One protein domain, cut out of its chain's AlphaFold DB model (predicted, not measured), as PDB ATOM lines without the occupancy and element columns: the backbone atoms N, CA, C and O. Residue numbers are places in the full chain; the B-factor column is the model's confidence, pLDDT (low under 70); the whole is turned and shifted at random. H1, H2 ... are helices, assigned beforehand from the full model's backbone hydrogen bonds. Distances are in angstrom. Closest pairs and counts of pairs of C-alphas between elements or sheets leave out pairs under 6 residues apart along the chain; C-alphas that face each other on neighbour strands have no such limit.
ATOM      1  N   ASN A  88     334.055 373.863 200.642       95.00
ATOM      2  CA  ASN A  88     334.651 374.908 199.814       95.00
ATOM      3  C   ASN A  88     334.651 374.547 198.323       95.00
ATOM      4  O   ASN A  88     335.253 375.264 197.524       95.00
ATOM      5  N   TRP A  89     334.035 373.428 197.934       95.38
ATOM      6  CA  TRP A  89     333.977 373.045 196.528       95.38
ATOM      7  C   TRP A  89     333.056 373.980 195.759       95.38
ATOM      8  O   TRP A  89     331.895 374.178 196.114       95.38
ATOM      9  N   THR A  90     333.581 374.504 194.660       96.38
ATOM     10  CA  THR A  90     332.795 375.217 193.655       96.38
ATOM     11  C   THR A  90     331.982 374.236 192.809       96.38
ATOM     12  O   THR A  90     332.234 373.030 192.814       96.38
ATOM     13  N   GLN A  91     331.056 374.766 192.010       96.62
ATOM     14  CA  GLN A  91     330.343 373.995 190.988       96.62
ATOM     15  C   GLN A  91     331.306 373.225 190.070       96.62
ATOM     16  O   GLN A  91     331.111 372.040 189.821       96.62
ATOM     17  N   GLN A  92     332.404 373.853 189.632       95.38
ATOM     18  CA  GLN A  92     333.395 373.178 188.791       95.38
ATOM     19  C   GLN A  92     334.038 371.985 189.509       95.38
ATOM     20  O   GLN A  92     334.202 370.928 188.912       95.38
ATOM     21  N   ASN A  93     334.346 372.117 190.802       95.31
ATOM     22  CA  ASN A  93     334.916 371.020 191.587       95.31
ATOM     23  C   ASN A  93     333.952 369.835 191.718       95.31
ATOM     24  O   ASN A  93     334.389 368.689 191.665       95.31
ATOM     25  N   VAL A  94     332.650 370.106 191.855       95.94
ATOM     26  CA  VAL A  94     331.613 369.065 191.841       95.94
ATOM     27  C   VAL A  94     331.603 368.338 190.499       95.94
ATOM     28  O   VAL A  94     331.599 367.110 190.470       95.94
ATOM     29  N   MET A  95     331.647 369.073 189.390       95.62
ATOM     30  CA  MET A  95     331.630 368.473 188.053       95.62
ATOM     31  C   MET A  95     332.895 367.660 187.771       95.62
ATOM     32  O   MET A  95     332.794 366.545 187.261       95.62
ATOM     33  N   ASP A  96     334.065 368.167 188.163       94.44
ATOM     34  CA  ASP A  96     335.336 367.441 188.077       94.44
ATOM     35  C   ASP A  96     335.273 366.138 188.886       94.44
ATOM     36  O   ASP A  96     335.599 365.074 188.365       94.44
ATOM     37  N   PHE A  97     334.756 366.184 190.118       95.06
ATOM     38  CA  PHE A  97     334.548 364.994 190.942       95.06
ATOM     39  C   PHE A  97     333.620 363.968 190.277       95.06
ATOM     40  O   PHE A  97     333.944 362.780 190.227       95.06
ATOM     41  N   LEU A  98     332.468 364.399 189.754       95.00
ATOM     42  CA  LEU A  98     331.523 363.489 189.100       95.00
ATOM     43  C   LEU A  98     332.134 362.842 187.853       95.00
ATOM     44  O   LEU A  98     331.936 361.649 187.622       95.00
ATOM     45  N   ASN A  99     332.914 363.602 187.084       93.56
ATOM     46  CA  ASN A  99     333.611 363.096 185.906       93.56
ATOM     47  C   ASN A  99     334.710 362.095 186.288       93.56
ATOM     48  O   ASN A  99     334.714 360.978 185.774       93.56
ATOM     49  N   ASP A 100     335.569 362.437 187.248       94.00
ATOM     50  CA  ASP A 100     336.662 361.573 187.714       94.00
ATOM     51  C   ASP A 100     336.161 360.241 188.282       94.00
ATOM     52  O   ASP A 100     336.816 359.200 188.165       94.00
ATOM     53  N   LYS A 101     334.983 360.250 188.912       94.19
ATOM     54  CA  LYS A 101     334.365 359.056 189.498       94.19
ATOM     55  C   LYS A 101     333.451 358.291 188.547       94.19
ATOM     56  O   LYS A 101     332.897 357.265 188.952       94.19
ATOM     57  N   ASN A 102     333.340 358.721 187.289       93.31
ATOM     58  CA  ASN A 102     332.432 358.146 186.294       93.31
ATOM     59  C   ASN A 102     330.982 358.083 186.821       93.31
ATOM     60  O   ASN A 102     330.379 357.006 186.882       93.31
ATOM     61  N   LEU A 103     330.473 359.231 187.280       93.94
ATOM     62  CA  LEU A 103     329.113 359.458 187.790       93.94
ATOM     63  C   LEU A 103     328.321 360.365 186.829       93.94
ATOM     64  O   LEU A 103     327.762 361.390 187.226       93.94
ATOM     65  N   HIS A 104     328.313 360.009 185.545       90.12
ATOM     66  CA  HIS A 104     327.790 360.845 184.462       90.12
ATOM     67  C   HIS A 104     326.276 361.119 184.552       90.12
ATOM     68  O   HIS A 104     325.822 362.199 184.181       90.12
ATOM     69  N   GLN A 105     325.479 360.193 185.095       91.06
ATOM     70  CA  GLN A 105     324.034 360.404 185.288       91.06
ATOM     71  C   GLN A 105     323.751 361.487 186.341       91.06
ATOM     72  O   GLN A 105     322.727 362.170 186.287       91.06
ATOM     73  N   PHE A 106     324.670 361.684 187.291       92.50
ATOM     74  CA  PHE A 106     324.554 362.748 188.288       92.50
ATOM     75  C   PHE A 106     324.971 364.111 187.748       92.50
ATOM     76  O   PHE A 106     324.532 365.121 188.289       92.50
ATOM     77  N   THR A 107     325.742 364.173 186.664       91.88
ATOM     78  CA  THR A 107     326.213 365.426 186.061       91.88
ATOM     79  C   THR A 107     325.044 366.347 185.688       91.88
ATOM     80  O   THR A 107     325.077 367.539 185.975       91.88
ATOM     81  N   LEU A 108     323.944 365.796 185.159       90.75
ATOM     82  CA  LEU A 108     322.725 366.558 184.841       90.75
ATOM     83  C   LEU A 108     321.927 366.992 186.081       90.75
ATOM     84  O   LEU A 108     321.268 368.040 186.086       90.75
ATOM     85  N   LEU A 109     321.946 366.184 187.141       92.00
ATOM     86  CA  LEU A 109     321.253 366.491 188.393       92.00
ATOM     87  C   LEU A 109     321.993 367.573 189.183       92.00
ATOM     88  O   LEU A 109     321.356 368.485 189.706       92.00
ATOM     89  N   CYS A 110     323.319 367.488 189.204       94.81
ATOM     90  CA  CYS A 110     324.214 368.296 190.018       94.81
ATOM     91  C   CYS A 110     324.847 369.469 189.265       94.81
ATOM     92  O   CYS A 110     325.702 370.135 189.840       94.81
ATOM     93  N   ASN A 111     324.431 369.739 188.022       92.44
ATOM     94  CA  ASN A 111     325.053 370.762 187.181       92.44
ATOM     95  C   ASN A 111     325.183 372.115 187.882       92.44
ATOM     96  O   ASN A 111     326.197 372.764 187.704       92.44
ATOM     97  N   ASP A 112     324.202 372.507 188.698       93.88
ATOM     98  CA  ASP A 112     324.167 373.812 189.372       93.88
ATOM     99  C   ASP A 112     324.467 373.704 190.880       93.88
ATOM    100  O   ASP A 112     324.133 374.603 191.652       93.88
ATOM    101  N   MET A 113     325.036 372.580 191.329       96.00
ATOM    102  CA  MET A 113     325.344 372.331 192.739       96.00
ATOM    103  C   MET A 113     326.792 372.683 193.061       96.00
ATOM    104  O   MET A 113     327.712 372.312 192.338       96.00
ATOM    105  N   ASP A 114     326.987 373.339 194.199       96.62
ATOM    106  CA  ASP A 114     328.278 373.453 194.863       96.62
ATOM    107  C   ASP A 114     328.481 372.301 195.866       96.62
ATOM    108  O   ASP A 114     327.630 371.419 196.038       96.62
ATOM    109  N   GLY A 115     329.637 372.277 196.526       95.12
ATOM    110  CA  GLY A 115     329.964 371.249 197.511       95.12
ATOM    111  C   GLY A 115     328.963 371.114 198.662       95.12
ATOM    112  O   GLY A 115     328.520 369.995 198.941       95.12
ATOM    113  N   PRO A 116     328.563 372.212 199.331       95.25
ATOM    114  CA  PRO A 116     327.518 372.178 200.350       95.25
ATOM    115  C   PRO A 116     326.196 371.574 199.858       95.25
ATOM    116  O   PRO A 116     325.619 370.731 200.552       95.25
ATOM    117  N   ALA A 117     325.723 371.947 198.663       96.69
ATOM    118  CA  ALA A 117     324.517 371.367 198.075       96.69
ATOM    119  C   ALA A 117     324.685 369.866 197.780       96.69
ATOM    120  O   ALA A 117     323.798 369.067 198.097       96.69
ATOM    121  N   LEU A 118     325.847 369.457 197.261       95.69
ATOM    122  CA  LEU A 118     326.176 368.049 197.026       95.69
ATOM    123  C   LEU A 118     326.185 367.236 198.333       95.69
ATOM    124  O   LEU A 118     325.694 366.106 198.379       95.69
ATOM    125  N   GLN A 119     326.692 367.817 199.424       94.38
ATOM    126  CA  GLN A 119     326.699 367.181 200.741       94.38
ATOM    127  C   GLN A 119     325.275 367.005 201.299       94.38
ATOM    128  O   GLN A 119     324.965 365.960 201.877       94.38
ATOM    129  N   GLN A 120     324.386 367.981 201.087       93.50
ATOM    130  CA  GLN A 120     322.967 367.858 201.443       93.50
ATOM    131  C   GLN A 120     322.261 366.783 200.612       93.50
ATOM    132  O   GLN A 120     321.502 365.984 201.167       93.50
ATOM    133  N   LEU A 121     322.550 366.712 199.308       94.88
ATOM    134  CA  LEU A 121     322.047 365.651 198.439       94.88
ATOM    135  C   LEU A 121     322.481 364.272 198.953       94.88
ATOM    136  O   LEU A 121     321.654 363.369 199.072       94.88
ATOM    137  N   TYR A 122     323.753 364.115 199.320       94.75
ATOM    138  CA  TYR A 122     324.243 362.876 199.921       94.75
ATOM    139  C   TYR A 122     323.524 362.543 201.235       94.75
ATOM    140  O   TYR A 122     323.080 361.409 201.409       94.75
ATOM    141  N   ALA A 123     323.347 363.514 202.136       92.94
ATOM    142  CA  ALA A 123     322.618 363.300 203.385       92.94
ATOM    143  C   ALA A 123     321.167 362.851 203.135       92.94
ATOM    144  O   ALA A 123     320.683 361.918 203.781       92.94
ATOM    145  N   PHE A 124     320.490 363.460 202.159       93.44
ATOM    146  CA  PHE A 124     319.153 363.056 201.727       93.44
ATOM    147  C   PHE A 124     319.128 361.601 201.242       93.44
ATOM    148  O   PHE A 124     318.293 360.816 201.704       93.44
ATOM    149  N   CYS A 125     320.074 361.228 200.380       93.69
ATOM    150  CA  CYS A 125     320.177 359.880 199.830       93.69
ATOM    151  C   CYS A 125     320.525 358.825 200.887       93.69
ATOM    152  O   CYS A 125     319.978 357.724 200.874       93.69
ATOM    153  N   ASN A 126     321.415 359.161 201.822       90.50
ATOM    154  CA  ASN A 126     321.847 358.254 202.880       90.50
ATOM    155  C   ASN A 126     320.731 357.993 203.906       90.50
ATOM    156  O   ASN A 126     320.601 356.877 204.398       90.50
ATOM    157  N   ASN A 127     319.900 358.998 204.198       86.00
ATOM    158  CA  ASN A 127     318.818 358.880 205.180       86.00
ATOM    159  C   ASN A 127     317.527 358.270 204.607       86.00
ATOM    160  O   ASN A 127     316.723 357.741 205.369       86.00
ATOM    161  N   ASN A 128     317.311 358.337 203.287       84.81
ATOM    162  CA  ASN A 128     316.044 357.950 202.651       84.81
ATOM    163  C   ASN A 128     316.257 357.067 201.409       84.81
ATOM    164  O   ASN A 128     315.643 357.321 200.377       84.81
ATOM    165  N   SER A 129     317.140 356.062 201.463       79.50
ATOM    166  CA  SER A 129     317.724 355.475 200.243       79.50
ATOM    167  C   SER A 129     316.742 355.006 199.151       79.50
ATOM    168  O   SER A 129     317.003 355.352 197.997       79.50
ATOM    169  N   PRO A 130     315.610 354.323 199.441       87.62
ATOM    170  CA  PRO A 130     314.690 353.886 198.389       87.62
ATOM    171  C   PRO A 130     313.919 355.067 197.783       87.62
ATOM    172  O   PRO A 130     313.918 355.269 196.571       87.62
ATOM    173  N   THR A 131     313.336 355.913 198.634       92.50
ATOM    174  CA  THR A 131     312.546 357.082 198.221       92.50
ATOM    175  C   THR A 131     313.402 358.140 197.524       92.50
ATOM    176  O   THR A 131     312.959 358.800 196.586       92.50
ATOM    177  N   ALA A 132     314.644 358.316 197.977       92.69
ATOM    178  CA  ALA A 132     315.597 359.242 197.386       92.69
ATOM    179  C   ALA A 132     316.000 358.799 195.981       92.69
ATOM    180  O   ALA A 132     315.997 359.626 195.071       92.69
ATOM    181  N   PHE A 133     316.273 357.504 195.791       94.88
ATOM    182  CA  PHE A 133     316.561 356.949 194.473       94.88
ATOM    183  C   PHE A 133     315.404 357.191 193.498       94.88
ATOM    184  O   PHE A 133     315.622 357.775 192.440       94.88
ATOM    185  N   GLU A 134     314.172 356.829 193.868       94.44
ATOM    186  CA  GLU A 134     312.993 357.044 193.014       94.44
ATOM    187  C   GLU A 134     312.780 358.527 192.678       94.44
ATOM    188  O   GLU A 134     312.504 358.884 191.530       94.44
ATOM    189  N   SER A 135     312.947 359.408 193.669       94.88
ATOM    190  CA  SER A 135     312.822 360.855 193.484       94.88
ATOM    191  C   SER A 135     313.865 361.400 192.506       94.88
ATOM    192  O   SER A 135     313.523 362.161 191.599       94.88
ATOM    193  N   LEU A 136     315.129 360.995 192.650       93.62
ATOM    194  CA  LEU A 136     316.214 361.430 191.768       93.62
ATOM    195  C   LEU A 136     316.073 360.855 190.364       93.62
ATOM    196  O   LEU A 136     316.237 361.586 189.391       93.62
ATOM    197  N   HIS A 137     315.695 359.586 190.254       94.06
ATOM    198  CA  HIS A 137     315.428 358.933 188.982       94.06
ATOM    199  C   HIS A 137     314.305 359.658 188.218       94.06
ATOM    200  O   HIS A 137     314.462 360.010 187.050       94.06
ATOM    201  N   LYS A 138     313.206 360.008 188.904       93.75
ATOM    202  CA  LYS A 138     312.114 360.808 188.326       93.75
ATOM    203  C   LYS A 138     312.568 362.210 187.901       93.75
ATOM    204  O   LYS A 138     312.117 362.717 186.874       93.75
ATOM    205  N   GLN A 139     313.428 362.858 188.687       92.12
ATOM    206  CA  GLN A 139     313.972 364.174 188.341       92.12
ATOM    207  C   GLN A 139     314.900 364.115 187.127       92.12
ATOM    208  O   GLN A 139     314.815 364.995 186.271       92.12
ATOM    209  N   LEU A 140     315.728 363.073 187.021       92.06
ATOM    210  CA  LEU A 140     316.589 362.861 185.863       92.06
ATOM    211  C   LEU A 140     315.740 362.666 184.607       92.06
ATOM    212  O   LEU A 140     315.919 363.418 183.656       92.06
ATOM    213  N   LYS A 141     314.717 361.802 184.667       91.75
ATOM    214  CA  LYS A 141     313.754 361.602 183.571       91.75
ATOM    215  C   LYS A 141     313.047 362.875 183.115       91.75
ATOM    216  O   LYS A 141     312.712 363.018 181.943       91.75
ATOM    217  N   LYS A 142     312.807 363.817 184.033       91.00
ATOM    218  CA  LYS A 142     312.223 365.123 183.699       91.00
ATOM    219  C   LYS A 142     313.208 366.026 182.947       91.00
ATOM    220  O   LYS A 142     312.768 366.834 182.135       91.00
ATOM    221  N   LYS A 143     314.508 365.933 183.247       87.81
ATOM    222  CA  LYS A 143     315.565 366.723 182.592       87.81
ATOM    223  C   LYS A 143     316.020 366.103 181.267       87.81
ATOM    224  O   LYS A 143     316.283 366.844 180.328       87.81
ATOM    225  N   CYS A 144     316.097 364.778 181.198       87.12
ATOM    226  CA  CYS A 144     316.519 364.012 180.033       87.12
ATOM    227  C   CYS A 144     315.690 362.724 179.948       87.12
ATOM    228  O   CYS A 144     315.709 361.908 180.864       87.12
ATOM    229  N   ILE A 145     314.938 362.556 178.858       80.19
ATOM    230  CA  ILE A 145     314.028 361.412 178.678       80.19
ATOM    231  C   ILE A 145     314.817 360.112 178.469       80.19
ATOM    232  O   ILE A 145     314.394 359.049 178.932       80.19
ATOM    233  N   ASP A 146     315.971 360.216 177.812       84.19
ATOM    234  CA  ASP A 146     316.781 359.070 177.399       84.19
ATOM    235  C   ASP A 146     317.703 358.553 178.511       84.19
ATOM    236  O   ASP A 146     318.119 357.397 178.470       84.19
ATOM    237  N   ASP A 147     317.966 359.361 179.541       83.06
ATOM    238  CA  ASP A 147     318.802 358.943 180.662       83.06
ATOM    239  C   ASP A 147     317.980 358.259 181.757       83.06
ATOM    240  O   ASP A 147     316.880 358.679 182.125       83.06
ATOM    241  N   ASP A 148     318.539 357.180 182.296       88.56
ATOM    242  CA  ASP A 148     317.997 356.437 183.425       88.56
ATOM    243  C   ASP A 148     319.030 356.369 184.536       88.56
ATOM    244  O   ASP A 148     320.156 355.923 184.321       88.56
ATOM    245  N   LEU A 149     318.637 356.781 185.744       92.12
ATOM    246  CA  LEU A 149     319.515 356.662 186.900       92.12
ATOM    247  C   LEU A 149     319.585 355.187 187.292       92.12
ATOM    248  O   LEU A 149     318.607 354.639 187.808       92.12
ATOM    249  N   SER A 150     320.727 354.549 187.057       92.69
ATOM    250  CA  SER A 150     320.914 353.144 187.391       92.69
ATOM    251  C   SER A 150     321.126 352.960 188.904       92.69
ATOM    252  O   SER A 150     321.821 353.760 189.543       92.69
ATOM    253  N   PRO A 151     320.612 351.871 189.510       92.38
ATOM    254  CA  PRO A 151     320.873 351.569 190.920       92.38
ATOM    255  C   PRO A 151     322.369 351.419 191.240       92.38
ATOM    256  O   PRO A 151     322.820 351.744 192.340       92.38
ATOM    257  N   ILE A 152     323.152 350.938 190.267       93.19
ATOM    258  CA  ILE A 152     324.602 350.752 190.392       93.19
ATOM    259  C   ILE A 152     325.295 352.106 190.536       93.19
ATOM    260  O   ILE A 152     326.124 352.286 191.427       93.19
ATOM    261  N   GLU A 153     324.947 353.065 189.683       92.69
ATOM    262  CA  GLU A 153     325.540 354.399 189.699       92.69
ATOM    263  C   GLU A 153     325.109 355.198 190.928       92.69
ATOM    264  O   GLU A 153     325.947 355.828 191.570       92.69
ATOM    265  N   TYR A 154     323.846 355.066 191.343       95.19
ATOM    266  CA  TYR A 154     323.376 355.595 192.622       95.19
ATOM    267  C   TYR A 154     324.201 355.056 193.797       95.19
ATOM    268  O   TYR A 154     324.731 355.819 194.599       95.19
ATOM    269  N   THR A 155     324.394 353.738 193.873       94.44
ATOM    270  CA  THR A 155     325.187 353.122 194.949       94.44
ATOM    271  C   THR A 155     326.652 353.571 194.904       94.44
ATOM    272  O   THR A 155     327.265 353.804 195.949       94.44
ATOM    273  N   ARG A 156     327.216 353.739 193.699       95.38
ATOM    274  CA  ARG A 156     328.569 354.277 193.505       95.38
ATOM    275  C   ARG A 156     328.677 355.705 194.035       95.38
ATOM    276  O   ARG A 156     329.605 355.976 194.791       95.38
ATOM    277  N   PHE A 157     327.720 356.573 193.710       95.75
ATOM    278  CA  PHE A 157     327.665 357.942 194.222       95.75
ATOM    279  C   PHE A 157     327.699 357.972 195.756       95.75
ATOM    280  O   PHE A 157     328.556 358.635 196.338       95.75
ATOM    281  N   ILE A 158     326.845 357.185 196.422       95.00
ATOM    282  CA  ILE A 158     326.819 357.101 197.894       95.00
ATOM    283  C   ILE A 158     328.163 356.638 198.456       95.00
ATOM    284  O   ILE A 158     328.652 357.198 199.436       95.00
ATOM    285  N   SER A 159     328.777 355.632 197.834       95.19
ATOM    286  CA  SER A 159     330.072 355.106 198.264       95.19
ATOM    287  C   SER A 159     331.191 356.144 198.137       95.19
ATOM    288  O   SER A 159     331.952 356.337 199.086       95.19
ATOM    289  N   GLU A 160     331.280 356.854 197.008       95.31
ATOM    290  CA  GLU A 160     332.298 357.893 196.810       95.31
ATOM    291  C   GLU A 160     332.087 359.083 197.758       95.31
ATOM    292  O   GLU A 160     333.039 359.534 198.392       95.31
ATOM    293  N   MET A 161     330.844 359.531 197.954       94.25
ATOM    294  CA  MET A 161     330.522 360.603 198.907       94.25
ATOM    295  C   MET A 161     330.824 360.221 200.360       94.25
ATOM    296  O   MET A 161     331.275 361.048 201.158       94.25
ATOM    297  N   LYS A 162     330.623 358.947 200.716       93.19
ATOM    298  CA  LYS A 162     330.969 358.436 202.042       93.19
ATOM    299  C   LYS A 162     332.472 358.505 202.301       93.19
ATOM    300  O   LYS A 162     332.853 358.845 203.416       93.19
ATOM    301  N   LYS A 163     333.314 358.236 201.294       91.69
ATOM    302  CA  LYS A 163     334.780 358.357 201.416       91.69
ATOM    303  C   LYS A 163     335.185 359.793 201.753       91.69
ATOM    304  O   LYS A 163     335.927 359.992 202.703       91.69
ATOM    305  N   LEU A 164     334.598 360.776 201.068       87.31
ATOM    306  CA  LEU A 164     334.840 362.203 201.328       87.31
ATOM    307  C   LEU A 164     334.395 362.651 202.730       87.31
ATOM    308  O   LEU A 164     334.949 363.590 203.292       87.31
ATOM    309  N   SER A 165     333.381 361.994 203.299       75.62
ATOM    310  CA  SER A 165     332.824 362.353 204.610       75.62
ATOM    311  C   SER A 165     333.617 361.789 205.798       75.62
ATOM    312  O   SER A 165     333.401 362.227 206.925       75.62
ATOM    313  N   ILE A 166     334.500 360.807 205.577       63.53
ATOM    314  CA  ILE A 166     335.300 360.170 206.639       63.53
ATOM    315  C   ILE A 166     336.539 361.011 206.990       63.53
ATOM    316  O   ILE A 166     337.018 360.944 208.120       63.53
ATOM    317  N   ASP A 167     337.000 361.866 206.075       53.97
ATOM    318  CA  ASP A 167     338.247 362.629 206.217       53.97
ATOM    319  C   ASP A 167     338.108 363.960 206.975       53.97
ATOM    320  O   ASP A 167     339.039 364.764 206.980       53.97
TER     321      ASP A 167
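Overview. This is residues 88 to 167 of the 180 residues of the protein "Hypothetical protein" of Adineta steineri (UniProt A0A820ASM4). Two helices, H3 and H4, make a V; the short helical hairpin of H1 and H2 closes its open end, with H1 at the start of H3 and H2 on the later part of H4. The longest helix, H5, crosses H3 steeply, after residues 144 to 150 fold the chain back from the end of H4. The printed part has 80 residues, with five named helices in the order H1 to H5 and no named strand: the class is all helix. It is compact, with a radius of gyration of the C-alphas of 11.7 A and spans of 34 by 25 by 18 A.

Arrangement. H5, residues 151 to 166, touches H3, residues 115 to 127, with residues 158 to 161 alone. Their closest C-alphas, those of Ile 158 and Tyr 122, are 6.6 A apart, and the helices run opposite ways at a steep tilt of 64 degrees. H3 is the hub, touching three helices. With H4, residues 129 to 143, it touches only at the corner and only just, with 3 pairs of C-alphas within 8 A; the closest are those of Cys 125 and Ala 132, 5.2 A apart, and the tilt is steep at 51 degrees. H3 and H1, residues 91 to 100, touch only at their ends, where the closest C-alphas, of Gly 115 and Val 94, are 6.3 A apart. H1 and H2, residues 104 to 109, form a helical hairpin, opposite ways at a shallow tilt of 23 degrees, closest at the C-alphas of Leu 98 and Thr 107, 6.4 A apart. H2 touches H4 about perpendicular, at 80 degrees, and their closest C-alphas, those of Leu 109 and Leu 140, are 6.4 A apart. H5 is close to but not clearly touching H4, with 7.2 A between the C-alphas of Tyr 154 and Phe 133. H1 and H4 are apart. In H1, H3, H4 and H5 every O i to N i+4 pair is within hydrogen-bond range; in H2 0 of 2 are, beside 2 of 3 O i to N i+3 pairs.

Along the chain. H5 measures 23.0 A from its first to its last C-alpha; C-alpha 151 is at (320.873, 351.569, 190.920), and C-alpha 166 is at (335.300, 360.170, 206.639). H4 measures 21.0 A, H3 18.3 A, H1 14.3 A and H2 9.5 A. H1 begins with C-alpha 91 at (330.343, 373.995, 190.988).

Size, cuts and confidence. The two C-alphas farthest apart, those of Ile 145 and Asp 167, are 36.7 A apart. The printed part has no cut. The links H1 to H2, H2 to H3 and H3 to H4 are tight, the link H4 to H5 is short, and no link is long. The mean pLDDT of the printed part is 91.6, and residues 166 to 167 are under 70.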